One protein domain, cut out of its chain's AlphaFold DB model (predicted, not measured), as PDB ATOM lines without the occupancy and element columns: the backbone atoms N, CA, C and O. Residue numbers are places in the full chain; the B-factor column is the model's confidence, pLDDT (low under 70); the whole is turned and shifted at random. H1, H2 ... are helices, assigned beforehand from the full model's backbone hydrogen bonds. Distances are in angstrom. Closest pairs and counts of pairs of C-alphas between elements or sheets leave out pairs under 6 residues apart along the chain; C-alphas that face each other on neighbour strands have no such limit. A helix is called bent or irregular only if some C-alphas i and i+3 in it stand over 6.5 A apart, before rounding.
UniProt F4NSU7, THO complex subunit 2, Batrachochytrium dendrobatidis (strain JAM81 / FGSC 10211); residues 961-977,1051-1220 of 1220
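This is residues 961 to 977 and 1051 to 1220 of the 1220 residues of the protein "THO complex subunit 2" of Batrachochytrium dendrobatidis (strain JAM81 / FGSC 10211) (UniProt F4NSU7). A long helical hairpin, H6 and H7, makes an arm at one end, and H7 continues beyond H6 into a loosely gathered head of shorter helices. In the head, H5 sits between H7 and H9, H8 and H9 fold back on each other with H10 beside them, H2, H3 and H4 follow one another along another side, and H1 crosses H7 without clearly touching it. The printed part has 187 residues, with ten named helices, H1 to H10 in order along the chain, and no named strand; the class is all helix. The whole is loose, with a radius of gyration of the C-alphas of 22.7 A, and elongated, the C-alphas spanning 76 by 42 by 27 A, with the arm making the length.

H1, residues 961 to 977, begins at C-alpha 961 at (40.179, 130.388, 137.404) and is 24.6 A long. After the cut come H2, residues 1051 to 1061, 15.2 A long, and the four residues of H3, 1064 to 1067. H4 is residues 1072 to 1080, 12.2 A long, and H5 is residues 1083 to 1086. H6, residues 1090 to 1109, is 28.5 A long. H7, residues 1116 to 1157, is the longest helix at 60.9 A; its C-alpha 1116 is at (65.528, 147.928, 103.845). H8, residues 1168 to 1184, is 22.1 A long, and H9, residues 1188 to 1204, is 24.4 A. H10, residues 1211 to 1218, ends at C-alpha 1218 at (20.355, 146.126, 148.070).

H1 is close to H7 but not clearly touching it, about perpendicular at 83 degrees, with the closest C-alphas, of Arg 968 and Asn 1146, 7.6 A apart. H2 and H4 touch, about perpendicular at 73 degrees; the closest C-alphas, of Ala 1055 and Pro 1072, are 5.3 A apart. H3 and H4 meet only through their link. H4 and H7 are near each other. H5 touches H7, with the closest C-alphas, of Asp 1085 and Tyr 1147, 5.3 A apart. H5 also touches H9, with the closest C-alphas, of Leu 1083 and Tyr 1193, 5.2 A apart. H6 and H7 form a helical hairpin at a shallow tilt of 12 degrees, opposite ways; H7 touches H6 with residues 1122 to 1140 alone, and the closest C-alphas, of Ile 1097 and Gln 1133, are 5.8 A apart. H6 is apart from H8, H9 and H10, among others. H8 has a kink of 32 degrees near residue 1175 and is irregular, with C-alphas 1178 and 1181 7.1 A apart. H8 and H9 form a helical hairpin at a shallow tilt of 32 degrees; the closest C-alphas, of Ala 1184 and Ala 1191, are 4.0 A apart. H9 and H10 form another, at a shallow tilt of 25 degrees, with the closest C-alphas, of His 1202 and Thr 1211, 6.0 A apart. Every O i to N i+4 pair is within hydrogen-bond range in H1, H2, H4, H6, H7, H9 and H10, against 10 of 13 in H8; H3 and H5 are too short for such a pair.

The two C-alphas farthest apart, of Ser 1115 and Asn 1166, are 77.5 A apart. Residues 978 to 1050 are not printed, and C-alphas 977 and 1051 across the cut are 20.9 A apart. Of the links that are printed whole, none is long. The mean pLDDT of the printed part is 81.7; residues 974 to 977, 1064 to 1066, 1068, 1163 to 1166, 1207 and 1218 to 1220 are under 70.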
ATOM      1  N   PRO A 961      39.500 130.605 138.685       86.62
ATOM      2  CA  PRO A 961      40.179 130.388 137.404       86.62
ATOM      3  C   PRO A 961      40.184 128.917 136.962       86.62
ATOM      4  O   PRO A 961      39.987 128.624 135.780       86.62
ATOM      5  N   VAL A 962      40.352 127.992 137.913       85.00
ATOM      6  CA  VAL A 962      40.326 126.543 137.660       85.00
ATOM      7  C   VAL A 962      38.915 126.106 137.283       85.00
ATOM      8  O   VAL A 962      38.729 125.446 136.260       85.00
ATOM      9  N   LEU A 963      37.909 126.534 138.051       83.50
ATOM     10  CA  LEU A 963      36.504 126.205 137.796       83.50
ATOM     11  C   LEU A 963      36.045 126.695 136.419       83.50
ATOM     12  O   LEU A 963      35.477 125.923 135.644       83.50
ATOM     13  N   SER A 964      36.344 127.951 136.076       83.06
ATOM     14  CA  SER A 964      36.018 128.527 134.770       83.06
ATOM     15  C   SER A 964      36.690 127.762 133.627       83.06
ATOM     16  O   SER A 964      36.059 127.531 132.597       83.06
ATOM     17  N   HIS A 965      37.945 127.328 133.783       82.12
ATOM     18  CA  HIS A 965      38.634 126.562 132.744       82.12
ATOM     19  C   HIS A 965      38.046 125.156 132.555       82.12
ATOM     20  O   HIS A 965      37.762 124.746 131.426       82.12
ATOM     21  N   VAL A 966      37.819 124.427 133.652       80.75
ATOM     22  CA  VAL A 966      37.268 123.065 133.618       80.75
ATOM     23  C   VAL A 966      35.878 123.065 132.982       80.75
ATOM     24  O   VAL A 966      35.624 122.279 132.069       80.75
ATOM     25  N   LEU A 967      35.005 123.996 133.376       79.12
ATOM     26  CA  LEU A 967      33.650 124.086 132.830       79.12
ATOM     27  C   LEU A 967      33.639 124.468 131.344       79.12
ATOM     28  O   LEU A 967      32.907 123.850 130.571       79.12
ATOM     29  N   ARG A 968      34.496 125.405 130.913       77.44
ATOM     30  CA  ARG A 968      34.634 125.775 129.490       77.44
ATOM     31  C   ARG A 968      35.194 124.632 128.647       77.44
ATOM     32  O   ARG A 968      34.726 124.375 127.543       77.44
ATOM     33  N   SER A 969      36.194 123.908 129.147       77.56
ATOM     34  CA  SER A 969      36.740 122.757 128.417       77.56
ATOM     35  C   SER A 969      35.699 121.639 128.256       77.56
ATOM     36  O   SER A 969      35.635 121.004 127.201       77.56
ATOM     37  N   CYS A 970      34.837 121.442 129.257       71.00
ATOM     38  CA  CYS A 970      33.719 120.506 129.183       71.00
ATOM     39  C   CYS A 970      32.632 120.976 128.211       71.00
ATOM     40  O   CYS A 970      32.175 120.172 127.398       71.00
ATOM     41  N   SER A 971      32.265 122.262 128.219       71.00
ATOM     42  CA  SER A 971      31.274 122.796 127.276       71.00
ATOM     43  C   SER A 971      31.745 122.673 125.823       71.00
ATOM     44  O   SER A 971      30.981 122.243 124.962       71.00
ATOM     45  N   ILE A 972      33.034 122.914 125.554       71.12
ATOM     46  CA  ILE A 972      33.641 122.718 124.228       71.12
ATOM     47  C   ILE A 972      33.613 121.241 123.804       71.12
ATOM     48  O   ILE A 972      33.340 120.945 122.639       71.12
ATOM     49  N   LYS A 973      33.898 120.298 124.714       71.19
ATOM     50  CA  LYS A 973      33.824 118.853 124.416       71.19
ATOM     51  C   LYS A 973      32.399 118.430 124.055       71.19
ATOM     52  O   LYS A 973      32.220 117.719 123.070       71.19
ATOM     53  N   LEU A 974      31.407 118.919 124.795       66.50
ATOM     54  CA  LEU A 974      29.992 118.644 124.538       66.50
ATOM     55  C   LEU A 974      29.521 119.266 123.212       66.50
ATOM     56  O   LEU A 974      28.863 118.589 122.429       66.50
ATOM     57  N   ALA A 975      29.949 120.494 122.895       63.91
ATOM     58  CA  ALA A 975      29.642 121.147 121.619       63.91
ATOM     59  C   ALA A 975      30.235 120.397 120.406       63.91
ATOM     60  O   ALA A 975      29.607 120.296 119.353       63.91
ATOM     61  N   LYS A 976      31.438 119.820 120.542       67.50
ATOM     62  CA  LYS A 976      32.045 118.973 119.495       67.50
ATOM     63  C   LYS A 976      31.319 117.634 119.322       67.50
ATOM     64  O   LYS A 976      31.240 117.127 118.204       67.50
ATOM     65  N   GLN A 977      30.778 117.072 120.403       60.41
ATOM     66  CA  GLN A 977      29.972 115.848 120.360       60.41
ATOM     67  C   GLN A 977      28.600 116.085 119.705       60.41
ATOM     68  O   GLN A 977      28.151 115.250 118.929       60.41
ATOM     69  N   LEU A1051      30.261 120.273 139.929       74.00
ATOM     70  CA  LEU A1051      29.405 121.279 140.571       74.00
ATOM     71  C   LEU A1051      28.557 120.648 141.679       74.00
ATOM     72  O   LEU A1051      28.381 121.257 142.729       74.00
ATOM     73  N   ALA A1052      28.113 119.403 141.481       73.50
ATOM     74  CA  ALA A1052      27.427 118.624 142.508       73.50
ATOM     75  C   ALA A1052      28.352 118.277 143.692       73.50
ATOM     76  O   ALA A1052      27.949 118.392 144.850       73.50
ATOM     77  N   GLN A1053      29.614 117.920 143.425       76.69
ATOM     78  CA  GLN A1053      30.635 117.705 144.457       76.69
ATOM     79  C   GLN A1053      30.889 118.980 145.268       76.69
ATOM     80  O   GLN A1053      30.860 118.933 146.495       76.69
ATOM     81  N   LEU A1054      31.044 120.131 144.606       79.12
ATOM     82  CA  LEU A1054      31.195 121.420 145.289       79.12
ATOM     83  C   LEU A1054      29.956 121.795 146.101       79.12
ATOM     84  O   LEU A1054      30.098 122.250 147.230       79.12
ATOM     85  N   ALA A1055      28.749 121.559 145.581       78.75
ATOM     86  CA  ALA A1055      27.510 121.792 146.324       78.75
ATOM     87  C   ALA A1055      27.429 120.917 147.587       78.75
ATOM     88  O   ALA A1055      26.965 121.378 148.630       78.75
ATOM     89  N   THR A1056      27.951 119.688 147.518       82.44
ATOM     90  CA  THR A1056      28.046 118.758 148.655       82.44
ATOM     91  C   THR A1056      29.131 119.168 149.659       82.44
ATOM     92  O   THR A1056      28.977 118.978 150.862       82.44
ATOM     93  N   SER A1057      30.250 119.737 149.205       80.69
ATOM     94  CA  SER A1057      31.260 120.324 150.098       80.69
ATOM     95  C   SER A1057      30.739 121.578 150.797       80.69
ATOM     96  O   SER A1057      30.852 121.702 152.013       80.69
ATOM     97  N   VAL A1058      30.085 122.476 150.060       82.25
ATOM     98  CA  VAL A1058      29.493 123.705 150.604       82.25
ATOM     99  C   VAL A1058      28.427 123.393 151.661       82.25
ATOM    100  O   VAL A1058      28.408 124.044 152.703       82.25
ATOM    101  N   SER A1059      27.591 122.371 151.452       81.06
ATOM    102  CA  SER A1059      26.583 121.962 152.441       81.06
ATOM    103  C   SER A1059      27.170 121.325 153.707       81.06
ATOM    104  O   SER A1059      26.514 121.348 154.746       81.06
ATOM    105  N   ARG A1060      28.395 120.779 153.645       81.25
ATOM    106  CA  ARG A1060      29.137 120.288 154.821       81.25
ATOM    107  C   ARG A1060      29.812 121.417 155.602       81.25
ATOM    108  O   ARG A1060      29.884 121.340 156.823       81.25
ATOM    109  N   LEU A1061      30.320 122.435 154.903       79.75
ATOM    110  CA  LEU A1061      31.108 123.525 155.492       79.75
ATOM    111  C   LEU A1061      30.249 124.652 156.083       79.75
ATOM    112  O   LEU A1061      30.662 125.295 157.046       79.75
ATOM    113  N   LEU A1062      29.068 124.912 155.515       79.62
ATOM    114  CA  LEU A1062      28.160 125.964 155.974       79.62
ATOM    115  C   LEU A1062      26.969 125.387 156.765       79.62
ATOM    116  O   LEU A1062      26.478 124.309 156.437       79.62
ATOM    117  N   PRO A1063      26.452 126.106 157.785       76.50
ATOM    118  CA  PRO A1063      25.308 125.645 158.570       76.50
ATOM    119  C   PRO A1063      24.064 125.363 157.715       76.50
ATOM    120  O   PRO A1063      23.654 126.195 156.906       76.50
ATOM    121  N   SER A1064      23.405 124.225 157.957       65.75
ATOM    122  CA  SER A1064      22.266 123.739 157.159       65.75
ATOM    123  C   SER A1064      21.057 124.682 157.127       65.75
ATOM    124  O   SER A1064      20.338 124.710 156.131       65.75
ATOM    125  N   TYR A1065      20.852 125.507 158.163       68.56
ATOM    126  CA  TYR A1065      19.758 126.486 158.196       68.56
ATOM    127  C   TYR A1065      19.876 127.549 157.092       68.56
ATOM    128  O   TYR A1065      18.857 128.045 156.618       68.56
ATOM    129  N   LYS A1066      21.100 127.859 156.634       69.69
ATOM    130  CA  LYS A1066      21.359 128.865 155.591       69.69
ATOM    131  C   LYS A1066      20.916 128.423 154.190       69.69
ATOM    132  O   LYS A1066      20.802 129.262 153.305       69.69
ATOM    133  N   PHE A1067      20.648 127.129 153.991       73.56
ATOM    134  CA  PHE A1067      20.181 126.564 152.716       73.56
ATOM    135  C   PHE A1067      18.711 126.126 152.743       73.56
ATOM    136  O   PHE A1067      18.256 125.440 151.832       73.56
ATOM    137  N   SER A1068      17.965 126.506 153.784       69.00
ATOM    138  CA  SER A1068      16.529 126.217 153.882       69.00
ATOM    139  C   SER A1068      15.714 126.954 152.808       69.00
ATOM    140  O   SER A1068      14.835 126.359 152.192       69.00
ATOM    141  N   ASP A1069      16.075 128.208 152.520       72.19
ATOM    142  CA  ASP A1069      15.376 129.067 151.553       72.19
ATOM    143  C   ASP A1069      16.145 129.275 150.228       72.19
ATOM    144  O   ASP A1069      15.639 129.906 149.295       72.19
ATOM    145  N   MET A1070      17.367 128.738 150.122       79.50
ATOM    146  CA  MET A1070      18.260 128.859 148.962       79.50
ATOM    147  C   MET A1070      19.004 127.542 148.711       79.50
ATOM    148  O   MET A1070      19.674 127.029 149.603       79.50
ATOM    149  N   SER A1071      18.960 127.017 147.483       81.69
ATOM    150  CA  SER A1071      19.699 125.786 147.161       81.69
ATOM    151  C   SER A1071      21.232 125.972 147.243       81.69
ATOM    152  O   SER A1071      21.755 127.007 146.812       81.69
ATOM    153  N   PRO A1072      21.998 124.956 147.695       81.06
ATOM    154  CA  PRO A1072      23.464 124.969 147.616       81.06
ATOM    155  C   PRO A1072      23.982 125.129 146.179       81.06
ATOM    156  O   PRO A1072      25.012 125.762 145.948       81.06
ATOM    157  N   SER A1073      23.234 124.614 145.197       81.38
ATOM    158  CA  SER A1073      23.520 124.780 143.770       81.38
ATOM    159  C   SER A1073      23.514 126.253 143.356       81.38
ATOM    160  O   SER A1073      24.426 126.684 142.655       81.38
ATOM    161  N   PHE A1074      22.560 127.058 143.842       85.50
ATOM    162  CA  PHE A1074      22.558 128.503 143.593       85.50
ATOM    163  C   PHE A1074      23.823 129.169 144.151       85.50
ATOM    164  O   PHE A1074      24.486 129.917 143.435       85.50
ATOM    165  N   TYR A1075      24.218 128.843 145.383       86.44
ATOM    166  CA  TYR A1075      25.422 129.409 145.998       86.44
ATOM    167  C   TYR A1075      26.686 129.102 145.180       86.44
ATOM    168  O   TYR A1075      27.447 130.007 144.836       86.44
ATOM    169  N   VAL A1076      26.883 127.836 144.794       86.69
ATOM    170  CA  VAL A1076      28.035 127.428 143.973       86.69
ATOM    171  C   VAL A1076      28.008 128.115 142.609       86.69
ATOM    172  O   VAL A1076      29.041 128.610 142.162       86.69
ATOM    173  N   THR A1077      26.845 128.185 141.952       86.81
ATOM    174  CA  THR A1077      26.720 128.845 140.640       86.81
ATOM    175  C   THR A1077      27.050 130.332 140.724       86.81
ATOM    176  O   THR A1077      27.826 130.821 139.906       86.81
ATOM    177  N   PHE A1078      26.564 131.028 141.755       89.25
ATOM    178  CA  PHE A1078      26.889 132.428 141.994       89.25
ATOM    179  C   PHE A1078      28.400 132.631 142.111       89.25
ATOM    180  O   PHE A1078      28.959 133.419 141.356       89.25
ATOM    181  N   TRP A1079      29.080 131.915 143.009       88.75
ATOM    182  CA  TRP A1079      30.504 132.135 143.290       88.75
ATOM    183  C   TRP A1079      31.456 131.625 142.195       88.75
ATOM    184  O   TRP A1079      32.550 132.178 142.023       88.75
ATOM    185  N   GLN A1080      31.034 130.613 141.430       89.25
ATOM    186  CA  GLN A1080      31.778 130.060 140.295       89.25
ATOM    187  C   GLN A1080      31.819 131.009 139.094       89.25
ATOM    188  O   GLN A1080      32.824 131.041 138.377       89.25
ATOM    189  N   LEU A1081      30.733 131.735 138.831       88.62
ATOM    190  CA  LEU A1081      30.647 132.638 137.687       88.62
ATOM    191  C   LEU A1081      31.568 133.845 137.867       88.62
ATOM    192  O   LEU A1081      31.731 134.375 138.965       88.62
ATOM    193  N   SER A1082      32.149 134.308 136.765       88.31
ATOM    194  CA  SER A1082      32.946 135.533 136.695       88.31
ATOM    195  C   SER A1082      32.242 136.601 135.854       88.31
ATOM    196  O   SER A1082      31.307 136.301 135.111       88.31
ATOM    197  N   LEU A1083      32.709 137.852 135.926       87.50
ATOM    198  CA  LEU A1083      32.171 138.949 135.111       87.50
ATOM    199  C   LEU A1083      32.242 138.649 133.600       87.50
ATOM    200  O   LEU A1083      31.311 138.978 132.871       87.50
ATOM    201  N   TYR A1084      33.288 137.940 133.163       87.44
ATOM    202  CA  TYR A1084      33.467 137.489 131.778       87.44
ATOM    203  C   TYR A1084      32.334 136.580 131.281       87.44
ATOM    204  O   TYR A1084      32.005 136.606 130.097       87.44
ATOM    205  N   ASP A1085      31.748 135.771 132.169       86.00
ATOM    206  CA  ASP A1085      30.735 134.774 131.802       86.00
ATOM    207  C   ASP A1085      29.327 135.390 131.686       86.00
ATOM    208  O   ASP A1085      28.458 134.819 131.029       86.00
ATOM    209  N   ILE A1086      29.092 136.552 132.315       87.62
ATOM    210  CA  ILE A1086      27.772 137.205 132.392       87.62
ATOM    211  C   ILE A1086      27.673 138.517 131.604       87.62
ATOM    212  O   ILE A1086      26.572 139.046 131.437       87.62
ATOM    213  N   PHE A1087      28.792 139.079 131.146       88.25
ATOM    214  CA  PHE A1087      28.816 140.342 130.418       88.25
ATOM    215  C   PHE A1087      29.901 140.338 129.338       88.25
ATOM    216  O   PHE A1087      31.039 139.951 129.589       88.25
ATOM    217  N   VAL A1088      29.544 140.804 128.137       88.31
ATOM    218  CA  VAL A1088      30.459 140.922 126.994       88.31
ATOM    219  C   VAL A1088      30.654 142.404 126.652       88.31
ATOM    220  O   VAL A1088      29.705 143.050 126.195       88.31
ATOM    221  N   PRO A1089      31.859 142.977 126.828       88.56
ATOM    222  CA  PRO A1089      32.115 144.392 126.559       88.56
ATOM    223  C   PRO A1089      32.346 144.651 125.056       88.56
ATOM    224  O   PRO A1089      33.452 144.969 124.615       88.56
ATOM    225  N   ILE A1090      31.292 144.527 124.239       87.94
ATOM    226  CA  ILE A1090      31.368 144.616 122.763       87.94
ATOM    227  C   ILE A1090      31.986 145.944 122.294       87.94
ATOM    228  O   ILE A1090      32.855 145.951 121.420       87.94
ATOM    229  N   GLN A1091      31.586 147.064 122.904       88.06
ATOM    230  CA  GLN A1091      32.077 148.400 122.542       88.06
ATOM    231  C   GLN A1091      33.597 148.532 122.734       88.06
ATOM    232  O   GLN A1091      34.266 149.181 121.932       88.06
ATOM    233  N   ARG A1092      34.163 147.873 123.756       86.19
ATOM    234  CA  ARG A1092      35.606 147.888 124.045       86.19
ATOM    235  C   ARG A1092      36.396 147.113 123.008       86.19
ATOM    236  O   ARG A1092      37.364 147.633 122.463       86.19
ATOM    237  N   TYR A1093      35.939 145.905 122.690       88.56
ATOM    238  CA  TYR A1093      36.537 145.099 121.631       88.56
ATOM    239  C   TYR A1093      36.545 145.841 120.296       88.56
ATOM    240  O   TYR A1093      37.566 145.868 119.614       88.56
ATOM    241  N   GLN A1094      35.431 146.479 119.936       89.50
ATOM    242  CA  GLN A1094      35.332 147.259 118.704       89.50
ATOM    243  C   GLN A1094      36.262 148.478 118.711       89.50
ATOM    244  O   GLN A1094      36.946 148.710 117.716       89.50
ATOM    245  N   ALA A1095      36.336 149.218 119.823       87.31
ATOM    246  CA  ALA A1095      37.238 150.361 119.962       87.31
ATOM    247  C   ALA A1095      38.715 149.954 119.822       87.31
ATOM    248  O   ALA A1095      39.465 150.609 119.097       87.31
ATOM    249  N   GLU A1096      39.129 148.848 120.445       83.50
ATOM    250  CA  GLU A1096      40.518 148.387 120.375       83.50
ATOM    251  C   GLU A1096      40.852 147.791 118.999       83.50
ATOM    252  O   GLU A1096      41.910 148.072 118.436       83.50
ATOM    253  N   ILE A1097      39.923 147.056 118.375       88.25
ATOM    254  CA  ILE A1097      40.066 146.606 116.981       88.25
ATOM    255  C   ILE A1097      40.226 147.813 116.042       88.25
ATOM    256  O   ILE A1097      41.123 147.804 115.196       88.25
ATOM    257  N   ALA A1098      39.413 148.862 116.208       89.75
ATOM    258  CA  ALA A1098      39.493 150.085 115.410       89.75
ATOM    259  C   ALA A1098      40.820 150.834 115.629       89.75
ATOM    260  O   ALA A1098      41.449 151.285 114.672       89.75
ATOM    261  N   ARG A1099      41.311 150.901 116.873       87.00
ATOM    262  CA  ARG A1099      42.621 151.481 117.197       87.00
ATOM    263  C   ARG A1099      43.761 150.714 116.528       87.00
ATOM    264  O   ARG A1099      44.652 151.332 115.942       87.00
ATOM    265  N   GLN A1100      43.743 149.379 116.572       86.12
ATOM    266  CA  GLN A1100      44.751 148.562 115.888       86.12
ATOM    267  C   GLN A1100      44.680 148.740 114.363       86.12
ATOM    268  O   GLN A1100      45.725 148.871 113.725       86.12
ATOM    269  N   GLN A1101      43.479 148.838 113.781       89.75
ATOM    270  CA  GLN A1101      43.289 149.160 112.359       89.75
ATOM    271  C   GLN A1101      43.882 150.527 111.994       89.75
ATOM    272  O   GLN A1101      44.637 150.626 111.028       89.75
ATOM    273  N   GLN A1102      43.610 151.567 112.788       90.00
ATOM    274  CA  GLN A1102      44.160 152.907 112.567       90.00
ATOM    275  C   GLN A1102      45.691 152.900 112.632       90.00
ATOM    276  O   GLN A1102      46.366 153.505 111.800       90.00
ATOM    277  N   GLN A1103      46.267 152.175 113.590       86.00
ATOM    278  CA  GLN A1103      47.713 152.042 113.708       86.00
ATOM    279  C   GLN A1103      48.358 151.251 112.560       86.00
ATOM    280  O   GLN A1103      49.510 151.523 112.216       86.00
ATOM    281  N   ILE A1104      47.660 150.263 111.996       87.88
ATOM    282  CA  ILE A1104      48.096 149.557 110.784       87.88
ATOM    283  C   ILE A1104      48.087 150.527 109.598       87.88
ATOM    284  O   ILE A1104      49.095 150.622 108.902       87.88
ATOM    285  N   ALA A1105      47.018 151.312 109.435       88.25
ATOM    286  CA  ALA A1105      46.914 152.315 108.377       88.25
ATOM    287  C   ALA A1105      48.017 153.388 108.474       88.25
ATOM    288  O   ALA A1105      48.604 153.763 107.463       88.25
ATOM    289  N   LEU A1106      48.370 153.835 109.687       88.25
ATOM    290  CA  LEU A1106      49.492 154.758 109.908       88.25
ATOM    291  C   LEU A1106      50.845 154.148 109.503       88.25
ATOM    292  O   LEU A1106      51.653 154.827 108.875       88.25
ATOM    293  N   LEU A1107      51.089 152.872 109.820       84.69
ATOM    294  CA  LEU A1107      52.316 152.167 109.416       84.69
ATOM    295  C   LEU A1107      52.404 151.956 107.897       84.69
ATOM    296  O   LEU A1107      53.505 151.907 107.352       84.69
ATOM    297  N   GLU A1108      51.262 151.818 107.218       83.75
ATOM    298  CA  GLU A1108      51.177 151.725 105.756       83.75
ATOM    299  C   GLU A1108      51.358 153.085 105.066       83.75
ATOM    300  O   GLU A1108      51.947 153.154 103.986       83.75
ATOM    301  N   ALA A1109      50.874 154.161 105.692       83.06
ATOM    302  CA  ALA A1109      50.977 155.525 105.185       83.06
ATOM    303  C   ALA A1109      52.361 156.157 105.416       83.06
ATOM    304  O   ALA A1109      52.763 157.037 104.652       83.06
ATOM    305  N   ASP A1110      53.097 155.722 106.442       80.12
ATOM    306  CA  ASP A1110      54.422 156.254 106.757       80.12
ATOM    307  C   ASP A1110      55.425 155.941 105.635       80.12
ATOM    308  O   ASP A1110      55.823 154.794 105.419       80.12
ATOM    309  N   ARG A1111      55.847 156.985 104.910       79.50
ATOM    310  CA  ARG A1111      56.866 156.904 103.854       79.50
ATOM    311  C   ARG A1111      58.204 157.567 104.216       79.50
ATOM    312  O   ARG A1111      59.036 157.748 103.332       79.50
ATOM    313  N   SER A1112      58.425 157.910 105.485       76.69
ATOM    314  CA  SER A1112      59.562 158.736 105.920       76.69
ATOM    315  C   SER A1112      60.940 158.057 105.816       76.69
ATOM    316  O   SER A1112      61.901 158.714 105.424       76.69
ATOM    317  N   ASP A1113      61.046 156.753 106.106       72.38
ATOM    318  CA  ASP A1113      62.324 156.015 106.116       72.38
ATOM    319  C   ASP A1113      62.262 154.718 105.283       72.38
ATOM    320  O   ASP A1113      61.733 153.693 105.723       72.38
ATOM    321  N   MET A1114      62.788 154.754 104.051       79.38
ATOM    322  CA  MET A1114      62.760 153.645 103.076       79.38
ATOM    323  C   MET A1114      63.963 152.694 103.136       79.38
ATOM    324  O   MET A1114      64.146 151.874 102.235       79.38
ATOM    325  N   SER A1115      64.775 152.750 104.194       83.00
ATOM    326  CA  SER A1115      65.823 151.749 104.428       83.00
ATOM    327  C   SER A1115      65.250 150.320 104.444       83.00
ATOM    328  O   SER A1115      64.188 150.075 105.020       83.00
ATOM    329  N   SER A1116      65.960 149.340 103.870       77.75
ATOM    330  CA  SER A1116      65.528 147.928 103.845       77.75
ATOM    331  C   SER A1116      65.282 147.356 105.253       77.75
ATOM    332  O   SER A1116      64.344 146.581 105.459       77.75
ATOM    333  N   ALA A1117      66.055 147.799 106.250       79.44
ATOM    334  CA  ALA A1117      65.864 147.450 107.660       79.44
ATOM    335  C   ALA A1117      64.614 148.113 108.273       79.44
ATOM    336  O   ALA A1117      63.903 147.503 109.071       79.44
ATOM    337  N   ALA A1118      64.306 149.353 107.883       80.12
ATOM    338  CA  ALA A1118      63.112 150.062 108.340       80.12
ATOM    339  C   ALA A1118      61.835 149.488 107.702       80.12
ATOM    340  O   ALA A1118      60.817 149.338 108.378       80.12
ATOM    341  N   VAL A1119      61.886 149.109 106.422       82.12
ATOM    342  CA  VAL A1119      60.776 148.465 105.697       82.12
ATOM    343  C   VAL A1119      60.458 147.088 106.287       82.12
ATOM    344  O   VAL A1119      59.296 146.784 106.554       82.12
ATOM    345  N   THR A1120      61.476 146.264 106.547       82.88
ATOM    346  CA  THR A1120      61.295 144.938 107.169       82.88
ATOM    347  C   THR A1120      60.740 145.045 108.588       82.88
ATOM    348  O   THR A1120      59.786 144.340 108.918       82.88
ATOM    349  N   LYS A1121      61.246 145.979 109.404       83.50
ATOM    350  CA  LYS A1121      60.721 146.246 110.753       83.50
ATOM    351  C   LYS A1121      59.262 146.717 110.729       83.50
ATOM    352  O   LYS A1121      58.455 146.218 111.510       83.50
ATOM    353  N   ARG A1122      58.897 147.618 109.807       83.88
ATOM    354  CA  ARG A1122      57.504 148.063 109.614       83.88
ATOM    355  C   ARG A1122      56.597 146.916 109.175       83.88
ATOM    356  O   ARG A1122      55.506 146.773 109.719       83.88
ATOM    357  N   LYS A1123      57.060 146.053 108.262       85.44
ATOM    358  CA  LYS A1123      56.324 144.853 107.832       85.44
ATOM    359  C   LYS A1123      56.075 143.889 108.999       85.44
ATOM    360  O   LYS A1123      54.937 143.477 109.196       85.44
ATOM    361  N   GLN A1124      57.096 143.600 109.808       85.88
ATOM    362  CA  GLN A1124      56.962 142.766 111.012       85.88
ATOM    363  C   GLN A1124      56.007 143.384 112.042       85.88
ATOM    364  O   GLN A1124      55.192 142.692 112.650       85.88
ATOM    365  N   GLU A1125      56.082 144.699 112.254       83.81
ATOM    366  CA  GLU A1125      55.207 145.386 113.202       83.81
ATOM    367  C   GLU A1125      53.749 145.427 112.724       83.81
ATOM    368  O   GLU A1125      52.844 145.227 113.539       83.81
ATOM    369  N   LYS A1126      53.526 145.593 111.414       86.25
ATOM    370  CA  LYS A1126      52.217 145.451 110.766       86.25
ATOM    371  C   LYS A1126      51.649 144.049 110.968       86.25
ATOM    372  O   LYS A1126      50.535 143.917 111.463       86.25
ATOM    373  N   GLU A1127      52.411 143.012 110.625       88.56
ATOM    374  CA  GLU A1127      51.991 141.613 110.764       88.56
ATOM    375  C   GLU A1127      51.627 141.276 112.217       88.56
ATOM    376  O   GLU A1127      50.591 140.675 112.489       88.56
ATOM    377  N   ARG A1128      52.407 141.775 113.181       83.38
ATOM    378  CA  ARG A1128      52.109 141.622 114.609       83.38
ATOM    379  C   ARG A1128      50.789 142.285 115.017       83.38
ATOM    380  O   ARG A1128      50.044 141.705 115.805       83.38
ATOM    381  N   LYS A1129      50.513 143.506 114.543       84.69
ATOM    382  CA  LYS A1129      49.245 144.201 114.839       84.69
ATOM    383  C   LYS A1129      48.064 143.498 114.171       84.69
ATOM    384  O   LYS A1129      47.023 143.360 114.803       84.69
ATOM    385  N   LEU A1130      48.252 142.976 112.958       89.06
ATOM    386  CA  LEU A1130      47.251 142.168 112.261       89.06
ATOM    387  C   LEU A1130      46.925 140.884 113.041       89.06
ATOM    388  O   LEU A1130      45.757 140.574 113.256       89.06
ATOM    389  N   LEU A1131      47.942 140.173 113.538       88.62
ATOM    390  CA  LEU A1131      47.756 138.996 114.394       88.62
ATOM    391  C   LEU A1131      47.031 139.339 115.702       88.62
ATOM    392  O   LEU A1131      46.163 138.586 116.142       88.62
ATOM    393  N   LEU A1132      47.355 140.478 116.325       85.19
ATOM    394  CA  LEU A1132      46.654 140.948 117.523       85.19
ATOM    395  C   LEU A1132      45.181 141.252 117.224       85.19
ATOM    396  O   LEU A1132      44.312 140.839 117.985       85.19
ATOM    397  N   GLN A1133      44.898 141.910 116.101       87.56
ATOM    398  CA  GLN A1133      43.537 142.183 115.649       87.56
ATOM    399  C   GLN A1133      42.753 140.883 115.416       87.56
ATOM    400  O   GLN A1133      41.651 140.733 115.935       87.56
ATOM    401  N   GLN A1134      43.330 139.913 114.697       89.50
ATOM    402  CA  GLN A1134      42.716 138.596 114.493       89.50
ATOM    403  C   GLN A1134      42.448 137.885 115.825       89.50
ATOM    404  O   GLN A1134      41.391 137.275 115.999       89.50
ATOM    405  N   LYS A1135      43.378 137.995 116.783       88.38
ATOM    406  CA  LYS A1135      43.214 137.445 118.131       88.38
ATOM    407  C   LYS A1135      42.046 138.102 118.873       88.38
ATOM    408  O   LYS A1135      41.233 137.369 119.424       88.38
ATOM    409  N   LEU A1136      41.926 139.431 118.843       88.38
ATOM    410  CA  LEU A1136      40.822 140.169 119.474       88.38
ATOM    411  C   LEU A1136      39.464 139.802 118.865       88.38
ATOM    412  O   LEU A1136      38.521 139.525 119.600       88.38
ATOM    413  N   THR A1137      39.365 139.719 117.535       90.00
ATOM    414  CA  THR A1137      38.119 139.320 116.858       90.00
ATOM    415  C   THR A1137      37.722 137.885 117.208       90.00
ATOM    416  O   THR A1137      36.552 137.602 117.469       90.00
ATOM    417  N   LYS A1138      38.695 136.964 117.249       90.06
ATOM    418  CA  LYS A1138      38.461 135.573 117.656       90.06
ATOM    419  C   LYS A1138      38.034 135.482 119.121       90.06
ATOM    420  O   LYS A1138      37.139 134.705 119.445       90.06
ATOM    421  N   GLU A1139      38.668 136.259 119.992       89.12
ATOM    422  CA  GLU A1139      38.354 136.297 121.417       89.12
ATOM    423  C   GLU A1139      36.942 136.828 121.671       89.12
ATOM    424  O   GLU A1139      36.201 136.183 122.406       89.12
ATOM    425  N   LEU A1140      36.536 137.912 121.000       90.19
ATOM    426  CA  LEU A1140      35.174 138.449 121.073       90.19
ATOM    427  C   LEU A1140      34.134 137.386 120.704       90.19
ATOM    428  O   LEU A1140      33.177 137.176 121.445       90.19
ATOM    429  N   LYS A1141      34.342 136.677 119.584       89.88
ATOM    430  CA  LYS A1141      33.437 135.599 119.159       89.88
ATOM    431  C   LYS A1141      33.378 134.472 120.195       89.88
ATOM    432  O   LYS A1141      32.299 134.041 120.572       89.88
ATOM    433  N   THR A1142      34.536 134.058 120.707       87.62
ATOM    434  CA  THR A1142      34.624 132.995 121.722       87.62
ATOM    435  C   THR A1142      33.928 133.397 123.026       87.62
ATOM    436  O   THR A1142      33.268 132.574 123.654       87.62
ATOM    437  N   GLN A1143      34.064 134.657 123.451       89.19
ATOM    438  CA  GLN A1143      33.385 135.166 124.639       89.19
ATOM    439  C   GLN A1143      31.868 135.218 124.443       89.19
ATOM    440  O   GLN A1143      31.138 134.831 125.351       89.19
ATOM    441  N   GLN A1144      31.401 135.637 123.265       89.06
ATOM    442  CA  GLN A1144      29.978 135.649 122.933       89.06
ATOM    443  C   GLN A1144      29.374 134.240 122.999       89.06
ATOM    444  O   GLN A1144      28.379 134.034 123.690       89.06
ATOM    445  N   ASP A1145      30.038 133.256 122.387       86.44
ATOM    446  CA  ASP A1145      29.601 131.856 122.423       86.44
ATOM    447  C   ASP A1145      29.528 131.325 123.873       86.44
ATOM    448  O   ASP A1145      28.574 130.644 124.256       86.44
ATOM    449  N   ASN A1146      30.517 131.665 124.712       84.94
ATOM    450  CA  ASN A1146      30.536 131.286 126.130       84.94
ATOM    451  C   ASN A1146      29.412 131.956 126.933       84.94
ATOM    452  O   ASN A1146      28.811 131.316 127.801       84.94
ATOM    453  N   TYR A1147      29.130 133.229 126.658       87.75
ATOM    454  CA  TYR A1147      28.039 133.968 127.285       87.75
ATOM    455  C   TYR A1147      26.683 133.327 126.958       87.75
ATOM    456  O   TYR A1147      25.894 133.054 127.865       87.75
ATOM    457  N   ASP A1148      26.446 132.984 125.692       86.88
ATOM    458  CA  ASP A1148      25.192 132.366 125.246       86.88
ATOM    459  C   ASP A1148      25.010 130.948 125.827       86.88
ATOM    460  O   ASP A1148      23.915 130.577 126.271       86.88
ATOM    461  N   GLN A1149      26.095 130.169 125.924       83.62
ATOM    462  CA  GLN A1149      26.096 128.865 126.602       83.62
ATOM    463  C   GLN A1149      25.795 128.992 128.097       83.62
ATOM    464  O   GLN A1149      24.968 128.250 128.633       83.62
ATOM    465  N   THR A1150      26.440 129.943 128.774       84.50
ATOM    466  CA  THR A1150      26.234 130.184 130.207       84.50
ATOM    467  C   THR A1150      24.797 130.622 130.464       84.50
ATOM    468  O   THR A1150      24.128 130.066 131.330       84.50
ATOM    469  N   ARG A1151      24.260 131.534 129.649       86.19
ATOM    470  CA  ARG A1151      22.865 131.977 129.739       86.19
ATOM    471  C   ARG A1151      21.871 130.832 129.522       86.19
ATOM    472  O   ARG A1151      20.867 130.755 130.228       86.19
ATOM    473  N   SER A1152      22.163 129.920 128.595       83.62
ATOM    474  CA  SER A1152      21.351 128.717 128.355       83.62
ATOM    475  C   SER A1152      21.376 127.756 129.549       83.62
ATOM    476  O   SER A1152      20.331 127.247 129.949       83.62
ATOM    477  N   ARG A1153      22.546 127.563 130.173       83.56
ATOM    478  CA  ARG A1153      22.702 126.775 131.406       83.56
ATOM    479  C   ARG A1153      21.897 127.371 132.564       83.56
ATOM    480  O   ARG A1153      21.106 126.657 133.176       83.56
ATOM    481  N   LEU A1154      22.039 128.672 132.817       84.00
ATOM    482  CA  LEU A1154      21.318 129.365 133.892       84.00
ATOM    483  C   LEU A1154      19.795 129.326 133.690       84.00
ATOM    484  O   LEU A1154      19.042 129.238 134.655       84.00
ATOM    485  N   ASN A1155      19.325 129.324 132.437       84.31
ATOM    486  CA  ASN A1155      17.907 129.156 132.112       84.31
ATOM    487  C   ASN A1155      17.329 127.789 132.508       84.31
ATOM    488  O   ASN A1155      16.116 127.696 132.691       84.31
ATOM    489  N   MET A1156      18.161 126.752 132.629       80.75
ATOM    490  CA  MET A1156      17.749 125.439 133.131       80.75
ATOM    491  C   MET A1156      17.850 125.384 134.659       80.75
ATOM    492  O   MET A1156      16.883 125.019 135.321       80.75
ATOM    493  N   GLU A1157      18.983 125.818 135.224       79.12
ATOM    494  CA  GLU A1157      19.243 125.773 136.673       79.12
ATOM    495  C   GLU A1157      18.266 126.643 137.488       79.12
ATOM    496  O   GLU A1157      17.948 126.314 138.632       79.12
ATOM    497  N   LYS A1158      17.712 127.711 136.893       80.75
ATOM    498  CA  LYS A1158      16.757 128.605 137.569       80.75
ATOM    499  C   LYS A1158      15.529 127.913 138.154       80.75
ATOM    500  O   LYS A1158      14.925 128.459 139.077       80.75
ATOM    501  N   MET A1159      15.135 126.764 137.602       77.81
ATOM    502  CA  MET A1159      13.969 126.017 138.074       77.81
ATOM    503  C   MET A1159      14.237 125.340 139.423       77.81
ATOM    504  O   MET A1159      13.304 125.133 140.192       77.81
ATOM    505  N   GLU A1160      15.500 125.038 139.733       76.75
ATOM    506  CA  GLU A1160      15.907 124.317 140.945       76.75
ATOM    507  C   GLU A1160      16.342 125.255 142.076       76.75
ATOM    508  O   GLU A1160      16.253 124.891 143.249       76.75
ATOM    509  N   TRP A1161      16.771 126.484 141.759       79.25
ATOM    510  CA  TRP A1161      17.404 127.378 142.733       79.25
ATOM    511  C   TRP A1161      16.551 127.712 143.963       79.25
ATOM    512  O   TRP A1161      17.088 127.754 145.074       79.25
ATOM    513  N   PHE A1162      15.246 127.924 143.758       79.25
ATOM    514  CA  PHE A1162      14.277 128.347 144.783       79.25
ATOM    515  C   PHE A1162      12.993 127.497 144.766       79.25
ATOM    516  O   PHE A1162      11.921 127.959 145.168       79.25
ATOM    517  N   ALA A1163      13.082 126.252 144.287       68.50
ATOM    518  CA  ALA A1163      11.929 125.359 144.141       68.50
ATOM    519  C   ALA A1163      11.222 125.057 145.479       68.50
ATOM    520  O   ALA A1163      10.008 124.883 145.507       68.50
ATOM    521  N   GLN A1164      11.975 125.031 146.585       65.81
ATOM    522  CA  GLN A1164      11.487 124.700 147.934       65.81
ATOM    523  C   GLN A1164      11.130 125.936 148.786       65.81
ATOM    524  O   GLN A1164      10.763 125.800 149.951       65.81
ATOM    525  N   ASN A1165      11.238 127.143 148.225       66.62
ATOM    526  CA  ASN A1165      11.174 128.381 148.992       66.62
ATOM    527  C   ASN A1165       9.728 128.871 149.212       66.62
ATOM    528  O   ASN A1165       9.050 129.287 148.269       66.62
ATOM    529  N   ASN A1166       9.287 128.879 150.473       63.22
ATOM    530  CA  ASN A1166       7.978 129.399 150.887       63.22
ATOM    531  C   ASN A1166       8.040 130.853 151.407       63.22
ATOM    532  O   ASN A1166       6.995 131.497 151.524       63.22
ATOM    533  N   ARG A1167       9.233 131.392 151.711       70.62
ATOM    534  CA  ARG A1167       9.434 132.695 152.378       70.62
ATOM    535  C   ARG A1167      10.341 133.616 151.561       70.62
ATOM    536  O   ARG A1167      11.551 133.705 151.747       70.62
ATOM    537  N   ARG A1168       9.716 134.384 150.664       71.88
ATOM    538  CA  ARG A1168      10.415 135.253 149.696       71.88
ATOM    539  C   ARG A1168      11.304 136.330 150.334       71.88
ATOM    540  O   ARG A1168      12.321 136.674 149.745       71.88
ATOM    541  N   SER A1169      10.934 136.869 151.497       73.06
ATOM    542  CA  SER A1169      11.711 137.904 152.200       73.06
ATOM    543  C   SER A1169      12.972 137.346 152.867       73.06
ATOM    544  O   SER A1169      14.033 137.949 152.746       73.06
ATOM    545  N   GLU A1170      12.882 136.182 153.517       74.38
ATOM    546  CA  GLU A1170      14.023 135.534 154.187       74.38
ATOM    547  C   GLU A1170      15.090 135.113 153.168       74.38
ATOM    548  O   GLU A1170      16.268 135.407 153.354       74.38
ATOM    549  N   ALA A1171      14.681 134.580 152.011       74.94
ATOM    550  CA  ALA A1171      15.607 134.265 150.924       74.94
ATOM    551  C   ALA A1171      16.365 135.487 150.382       74.94
ATOM    552  O   ALA A1171      17.543 135.381 150.050       74.94
ATOM    553  N   ILE A1172      15.717 136.657 150.306       81.00
ATOM    554  CA  ILE A1172      16.376 137.904 149.890       81.00
ATOM    555  C   ILE A1172      17.460 138.294 150.901       81.00
ATOM    556  O   ILE A1172      18.577 138.603 150.491       81.00
ATOM    557  N   HIS A1173      17.168 138.222 152.204       80.88
ATOM    558  CA  HIS A1173      18.163 138.492 153.246       80.88
ATOM    559  C   HIS A1173      19.335 137.504 153.198       80.88
ATOM    560  O   HIS A1173      20.484 137.935 153.257       80.88
ATOM    561  N   VAL A1174      19.070 136.208 152.991       82.31
ATOM    562  CA  VAL A1174      20.121 135.185 152.858       82.31
ATOM    563  C   VAL A1174      21.005 135.439 151.634       82.31
ATOM    564  O   VAL A1174      22.226 135.346 151.739       82.31
ATOM    565  N   ILE A1175      20.433 135.804 150.480       83.62
ATOM    566  CA  ILE A1175      21.207 136.129 149.267       83.62
ATOM    567  C   ILE A1175      22.069 137.380 149.485       83.62
ATOM    568  O   ILE A1175      23.220 137.421 149.044       83.62
ATOM    569  N   LEU A1176      21.529 138.398 150.158       85.00
ATOM    570  CA  LEU A1176      22.271 139.617 150.478       85.00
ATOM    571  C   LEU A1176      23.451 139.318 151.412       85.00
ATOM    572  O   LEU A1176      24.586 139.662 151.080       85.00
ATOM    573  N   GLU A1177      23.200 138.609 152.516       84.56
ATOM    574  CA  GLU A1177      24.197 138.269 153.537       84.56
ATOM    575  C   GLU A1177      25.284 137.319 153.012       84.56
ATOM    576  O   GLU A1177      26.465 137.536 153.265       84.56
ATOM    577  N   MET A1178      24.912 136.270 152.272       83.06
ATOM    578  CA  MET A1178      25.829 135.178 151.914       83.06
ATOM    579  C   MET A1178      26.507 135.338 150.551       83.06
ATOM    580  O   MET A1178      27.543 134.717 150.310       83.06
ATOM    581  N   CYS A1179      25.918 136.117 149.641       86.62
ATOM    582  CA  CYS A1179      26.379 136.209 148.256       86.62
ATOM    583  C   CYS A1179      26.722 137.648 147.863       86.62
ATOM    584  O   CYS A1179      27.868 137.924 147.510       86.62
ATOM    585  N   LEU A1180      25.753 138.568 147.907       87.94
ATOM    586  CA  LEU A1180      25.918 139.896 147.302       87.94
ATOM    587  C   LEU A1180      26.872 140.802 148.089       87.94
ATOM    588  O   LEU A1180      27.814 141.314 147.481       87.94
ATOM    589  N   TYR A1181      26.682 140.977 149.404       87.94
ATOM    590  CA  TYR A1181      27.548 141.860 150.201       87.94
ATOM    591  C   TYR A1181      28.999 141.360 150.285       87.94
ATOM    592  O   TYR A1181      29.895 142.142 149.952       87.94
ATOM    593  N   PRO A1182      29.281 140.081 150.624       88.12
ATOM    594  CA  PRO A1182      30.661 139.602 150.721       88.12
ATOM    595  C   PRO A1182      31.406 139.717 149.391       88.12
ATOM    596  O   PRO A1182      32.587 140.056 149.355       88.12
ATOM    597  N   ARG A1183      30.710 139.481 148.272       89.38
ATOM    598  CA  ARG A1183      31.312 139.582 146.944       89.38
ATOM    599  C   ARG A1183      31.530 141.022 146.495       89.38
ATOM    600  O   ARG A1183      32.570 141.309 145.914       89.38
ATOM    601  N   ALA A1184      30.593 141.926 146.771       89.00
ATOM    602  CA  ALA A1184      30.739 143.333 146.406       89.00
ATOM    603  C   ALA A1184      31.917 144.009 147.131       89.00
ATOM    604  O   ALA A1184      32.573 144.870 146.553       89.00
ATOM    605  N   LEU A1185      32.225 143.580 148.361       86.56
ATOM    606  CA  LEU A1185      33.341 144.099 149.160       86.56
ATOM    607  C   LEU A1185      34.715 143.521 148.773       86.56
ATOM    608  O   LEU A1185      35.737 144.027 149.228       86.56
ATOM    609  N   LEU A1186      34.771 142.469 147.946       84.88
ATOM    610  CA  LEU A1186      36.040 141.858 147.538       84.88
ATOM    611  C   LEU A1186      36.806 142.718 146.531       84.88
ATOM    612  O   LEU A1186      38.008 142.922 146.690       84.88
ATOM    613  N   SER A1187      36.154 143.156 145.456       85.88
ATOM    614  CA  SER A1187      36.818 143.913 144.394       85.88
ATOM    615  C   SER A1187      35.828 144.772 143.598       85.88
ATOM    616  O   SER A1187      34.649 144.420 143.498       85.88
ATOM    617  N   PRO A1188      36.292 145.854 142.941       84.00
ATOM    618  CA  PRO A1188      35.434 146.659 142.070       84.00
ATOM    619  C   PRO A1188      34.803 145.854 140.922       84.00
ATOM    620  O   PRO A1188      33.657 146.094 140.543       84.00
ATOM    621  N   SER A1189      35.521 144.863 140.376       84.94
ATOM    622  CA  SER A1189      34.997 144.005 139.305       84.94
ATOM    623  C   SER A1189      33.925 143.036 139.812       84.94
ATOM    624  O   SER A1189      32.945 142.772 139.110       84.94
ATOM    625  N   ASP A1190      34.057 142.556 141.050       88.31
ATOM    626  CA  ASP A1190      33.054 141.723 141.706       88.31
ATOM    627  C   ASP A1190      31.800 142.527 142.111       88.31
ATOM    628  O   ASP A1190      30.689 142.006 142.006       88.31
ATOM    629  N   ALA A1191      31.936 143.807 142.470       88.38
ATOM    630  CA  ALA A1191      30.792 144.696 142.698       88.38
ATOM    631  C   ALA A1191      29.961 144.906 141.417       88.38
ATOM    632  O   ALA A1191      28.731 144.780 141.434       88.38
ATOM    633  N   ILE A1192      30.624 145.137 140.278       88.12
ATOM    634  CA  ILE A1192      29.956 145.224 138.966       88.12
ATOM    635  C   ILE A1192      29.291 143.891 138.616       88.12
ATOM    636  O   ILE A1192      28.159 143.879 138.124       88.12
ATOM    637  N   TYR A1193      29.962 142.770 138.895       90.81
ATOM    638  CA  TYR A1193      29.379 141.444 138.724       90.81
ATOM    639  C   TYR A1193      28.071 141.306 139.508       90.81
ATOM    640  O   TYR A1193      27.076 140.897 138.915       90.81
ATOM    641  N   CYS A1194      28.030 141.693 140.787       89.81
ATOM    642  CA  CYS A1194      26.814 141.628 141.603       89.81
ATOM    643  C   CYS A1194      25.663 142.425 140.968       89.81
ATOM    644  O   CYS A1194      24.570 141.887 140.785       89.81
ATOM    645  N   GLY A1195      25.915 143.667 140.537       87.62
ATOM    646  CA  GLY A1195      24.898 144.498 139.884       87.62
ATOM    647  C   GLY A1195      24.387 143.911 138.561       87.62
ATOM    648  O   GLY A1195      23.178 143.867 138.312       87.62
ATOM    649  N   LYS A1196      25.290 143.402 137.711       87.75
ATOM    650  CA  LYS A1196      24.925 142.756 136.437       87.75
ATOM    651  C   LYS A1196      24.226 141.413 136.647       87.75
ATOM    652  O   LYS A1196      23.327 141.078 135.880       87.75
ATOM    653  N   PHE A1197      24.591 140.668 137.685       89.19
ATOM    654  CA  PHE A1197      23.989 139.381 138.018       89.19
ATOM    655  C   PHE A1197      22.534 139.526 138.483       89.19
ATOM    656  O   PHE A1197      21.684 138.750 138.050       89.19
ATOM    657  N   ILE A1198      22.212 140.556 139.277       86.69
ATOM    658  CA  ILE A1198      20.819 140.861 139.657       86.69
ATOM    659  C   ILE A1198      19.973 141.147 138.403       86.69
ATOM    660  O   ILE A1198      18.887 140.586 138.239       86.69
ATOM    661  N   SER A1199      20.495 141.962 137.477       86.00
ATOM    662  CA  SER A1199      19.834 142.244 136.194       86.00
ATOM    663  C   SER A1199      19.664 140.980 135.340       86.00
ATOM    664  O   SER A1199      18.601 140.763 134.751       86.00
ATOM    665  N   LEU A1200      20.673 140.104 135.319       86.25
ATOM    666  CA  LEU A1200      20.621 138.825 134.615       86.25
ATOM    667  C   LEU A1200      19.518 137.923 135.182       86.25
ATOM    668  O   LEU A1200      18.683 137.447 134.416       86.25
ATOM    669  N   ILE A1201      19.462 137.739 136.502       84.81
ATOM    670  CA  ILE A1201      18.423 136.954 137.185       84.81
ATOM    671  C   ILE A1201      17.022 137.490 136.882       84.81
ATOM    672  O   ILE A1201      16.124 136.708 136.561       84.81
ATOM    673  N   HIS A1202      16.845 138.815 136.908       85.00
ATOM    674  CA  HIS A1202      15.582 139.445 136.528       85.00
ATOM    675  C   HIS A1202      15.198 139.109 135.081       85.00
ATOM    676  O   HIS A1202      14.082 138.660 134.827       85.00
ATOM    677  N   SER A1203      16.145 139.231 134.143       84.56
ATOM    678  CA  SER A1203      15.914 138.911 132.729       84.56
ATOM    679  C   SER A1203      15.609 137.428 132.469       84.56
ATOM    680  O   SER A1203      14.960 137.099 131.478       84.56
ATOM    681  N   LEU A1204      16.076 136.527 133.342       83.44
ATOM    682  CA  LEU A1204      15.821 135.089 133.258       83.44
ATOM    683  C   LEU A1204      14.454 134.701 133.849       83.44
ATOM    684  O   LEU A1204      13.985 133.593 133.579       83.44
ATOM    685  N   GLY A1205      13.811 135.575 134.630       79.25
ATOM    686  CA  GLY A1205      12.517 135.307 135.260       79.25
ATOM    687  C   GLY A1205      12.578 134.159 136.270       79.25
ATOM    688  O   GLY A1205      11.805 133.206 136.171       79.25
ATOM    689  N   THR A1206      13.531 134.199 137.206       80.31
ATOM    690  CA  THR A1206      13.676 133.174 138.256       80.31
ATOM    691  C   THR A1206      12.406 133.043 139.099       80.31
ATOM    692  O   THR A1206      11.898 134.036 139.623       80.31
ATOM    693  N   MET A1207      11.910 131.815 139.262       69.31
ATOM    694  CA  MET A1207      10.715 131.543 140.060       69.31
ATOM    695  C   MET A1207      10.958 131.832 141.548       69.31
ATOM    696  O   MET A1207      12.056 131.634 142.057       69.31
ATOM    697  N   ASN A1208       9.912 132.276 142.251       72.25
ATOM    698  CA  ASN A1208       9.898 132.494 143.705       72.25
ATOM    699  C   ASN A1208      10.876 133.550 144.269       72.25
ATOM    700  O   ASN A1208      11.011 133.637 145.486       72.25
ATOM    701  N   LEU A1209      11.463 134.419 143.435       77.25
ATOM    702  CA  LEU A1209      12.317 135.531 143.871       77.25
ATOM    703  C   LEU A1209      11.769 136.885 143.382       77.25
ATOM    704  O   LEU A1209      11.593 137.095 142.185       77.25
ATOM    705  N   SER A1210      11.522 137.826 144.303       80.25
ATOM    706  CA  SER A1210      11.175 139.215 143.952       80.25
ATOM    707  C   SER A1210      12.451 140.018 143.719       80.25
ATOM    708  O   SER A1210      13.099 140.464 144.666       80.25
ATOM    709  N   THR A1211      12.822 140.224 142.456       76.88
ATOM    710  CA  THR A1211      14.018 141.008 142.108       76.88
ATOM    711  C   THR A1211      13.863 142.494 142.421       76.88
ATOM    712  O   THR A1211      14.862 143.157 142.663       76.88
ATOM    713  N   VAL A1212      12.633 143.021 142.441       78.31
ATOM    714  CA  VAL A1212      12.357 144.419 142.824       78.31
ATOM    715  C   VAL A1212      12.655 144.624 144.308       78.31
ATOM    716  O   VAL A1212      13.415 145.512 144.662       78.31
ATOM    717  N   SER A1213      12.161 143.726 145.166       78.69
ATOM    718  CA  SER A1213      12.455 143.768 146.604       78.69
ATOM    719  C   SER A1213      13.939 143.521 146.905       78.69
ATOM    720  O   SER A1213      14.466 144.060 147.871       78.69
ATOM    721  N   LEU A1214      14.623 142.723 146.077       80.06
ATOM    722  CA  LEU A1214      16.076 142.554 146.154       80.06
ATOM    723  C   LEU A1214      16.812 143.857 145.803       80.06
ATOM    724  O   LEU A1214      17.763 144.189 146.495       80.06
ATOM    725  N   TYR A1215      16.373 144.597 144.776       78.12
ATOM    726  CA  TYR A1215      16.933 145.911 144.433       78.12
ATOM    727  C   TYR A1215      16.709 146.939 145.542       78.12
ATOM    728  O   TYR A1215      17.666 147.599 145.934       78.12
ATOM    729  N   ASP A1216      15.489 147.034 146.075       77.38
ATOM    730  CA  ASP A1216      15.165 147.985 147.145       77.38
ATOM    731  C   ASP A1216      16.029 147.722 148.386       77.38
ATOM    732  O   ASP A1216      16.671 148.638 148.893       77.38
ATOM    733  N   ASN A1217      16.151 146.458 148.807       72.25
ATOM    734  CA  ASN A1217      16.971 146.080 149.961       72.25
ATOM    735  C   ASN A1217      18.488 146.130 149.697       72.25
ATOM    736  O   ASN A1217      19.247 146.235 150.650       72.25
ATOM    737  N   ALA A1218      18.938 146.026 148.441       63.72
ATOM    738  CA  ALA A1218      20.355 146.126 148.070       63.72
ATOM    739  C   ALA A1218      20.829 147.571 147.840       63.72
ATOM    740  O   ALA A1218      22.032 147.812 147.782       63.72
ATOM    741  N   SER A1219      19.895 148.503 147.615       51.75
ATOM    742  CA  SER A1219      20.171 149.926 147.367       51.75
ATOM    743  C   SER A1219      20.318 150.767 148.640       51.75
ATOM    744  O   SER A1219      20.732 151.925 148.556       51.75
ATOM    745  N   ILE A1220      19.995 150.170 149.790       36.97
ATOM    746  CA  ILE A1220      20.256 150.661 151.149       36.97
ATOM    747  C   ILE A1220      21.575 150.044 151.615       36.97
ATOM    748  O   ILE A1220      22.377 150.796 152.213       36.97
TER     749      ILE A1220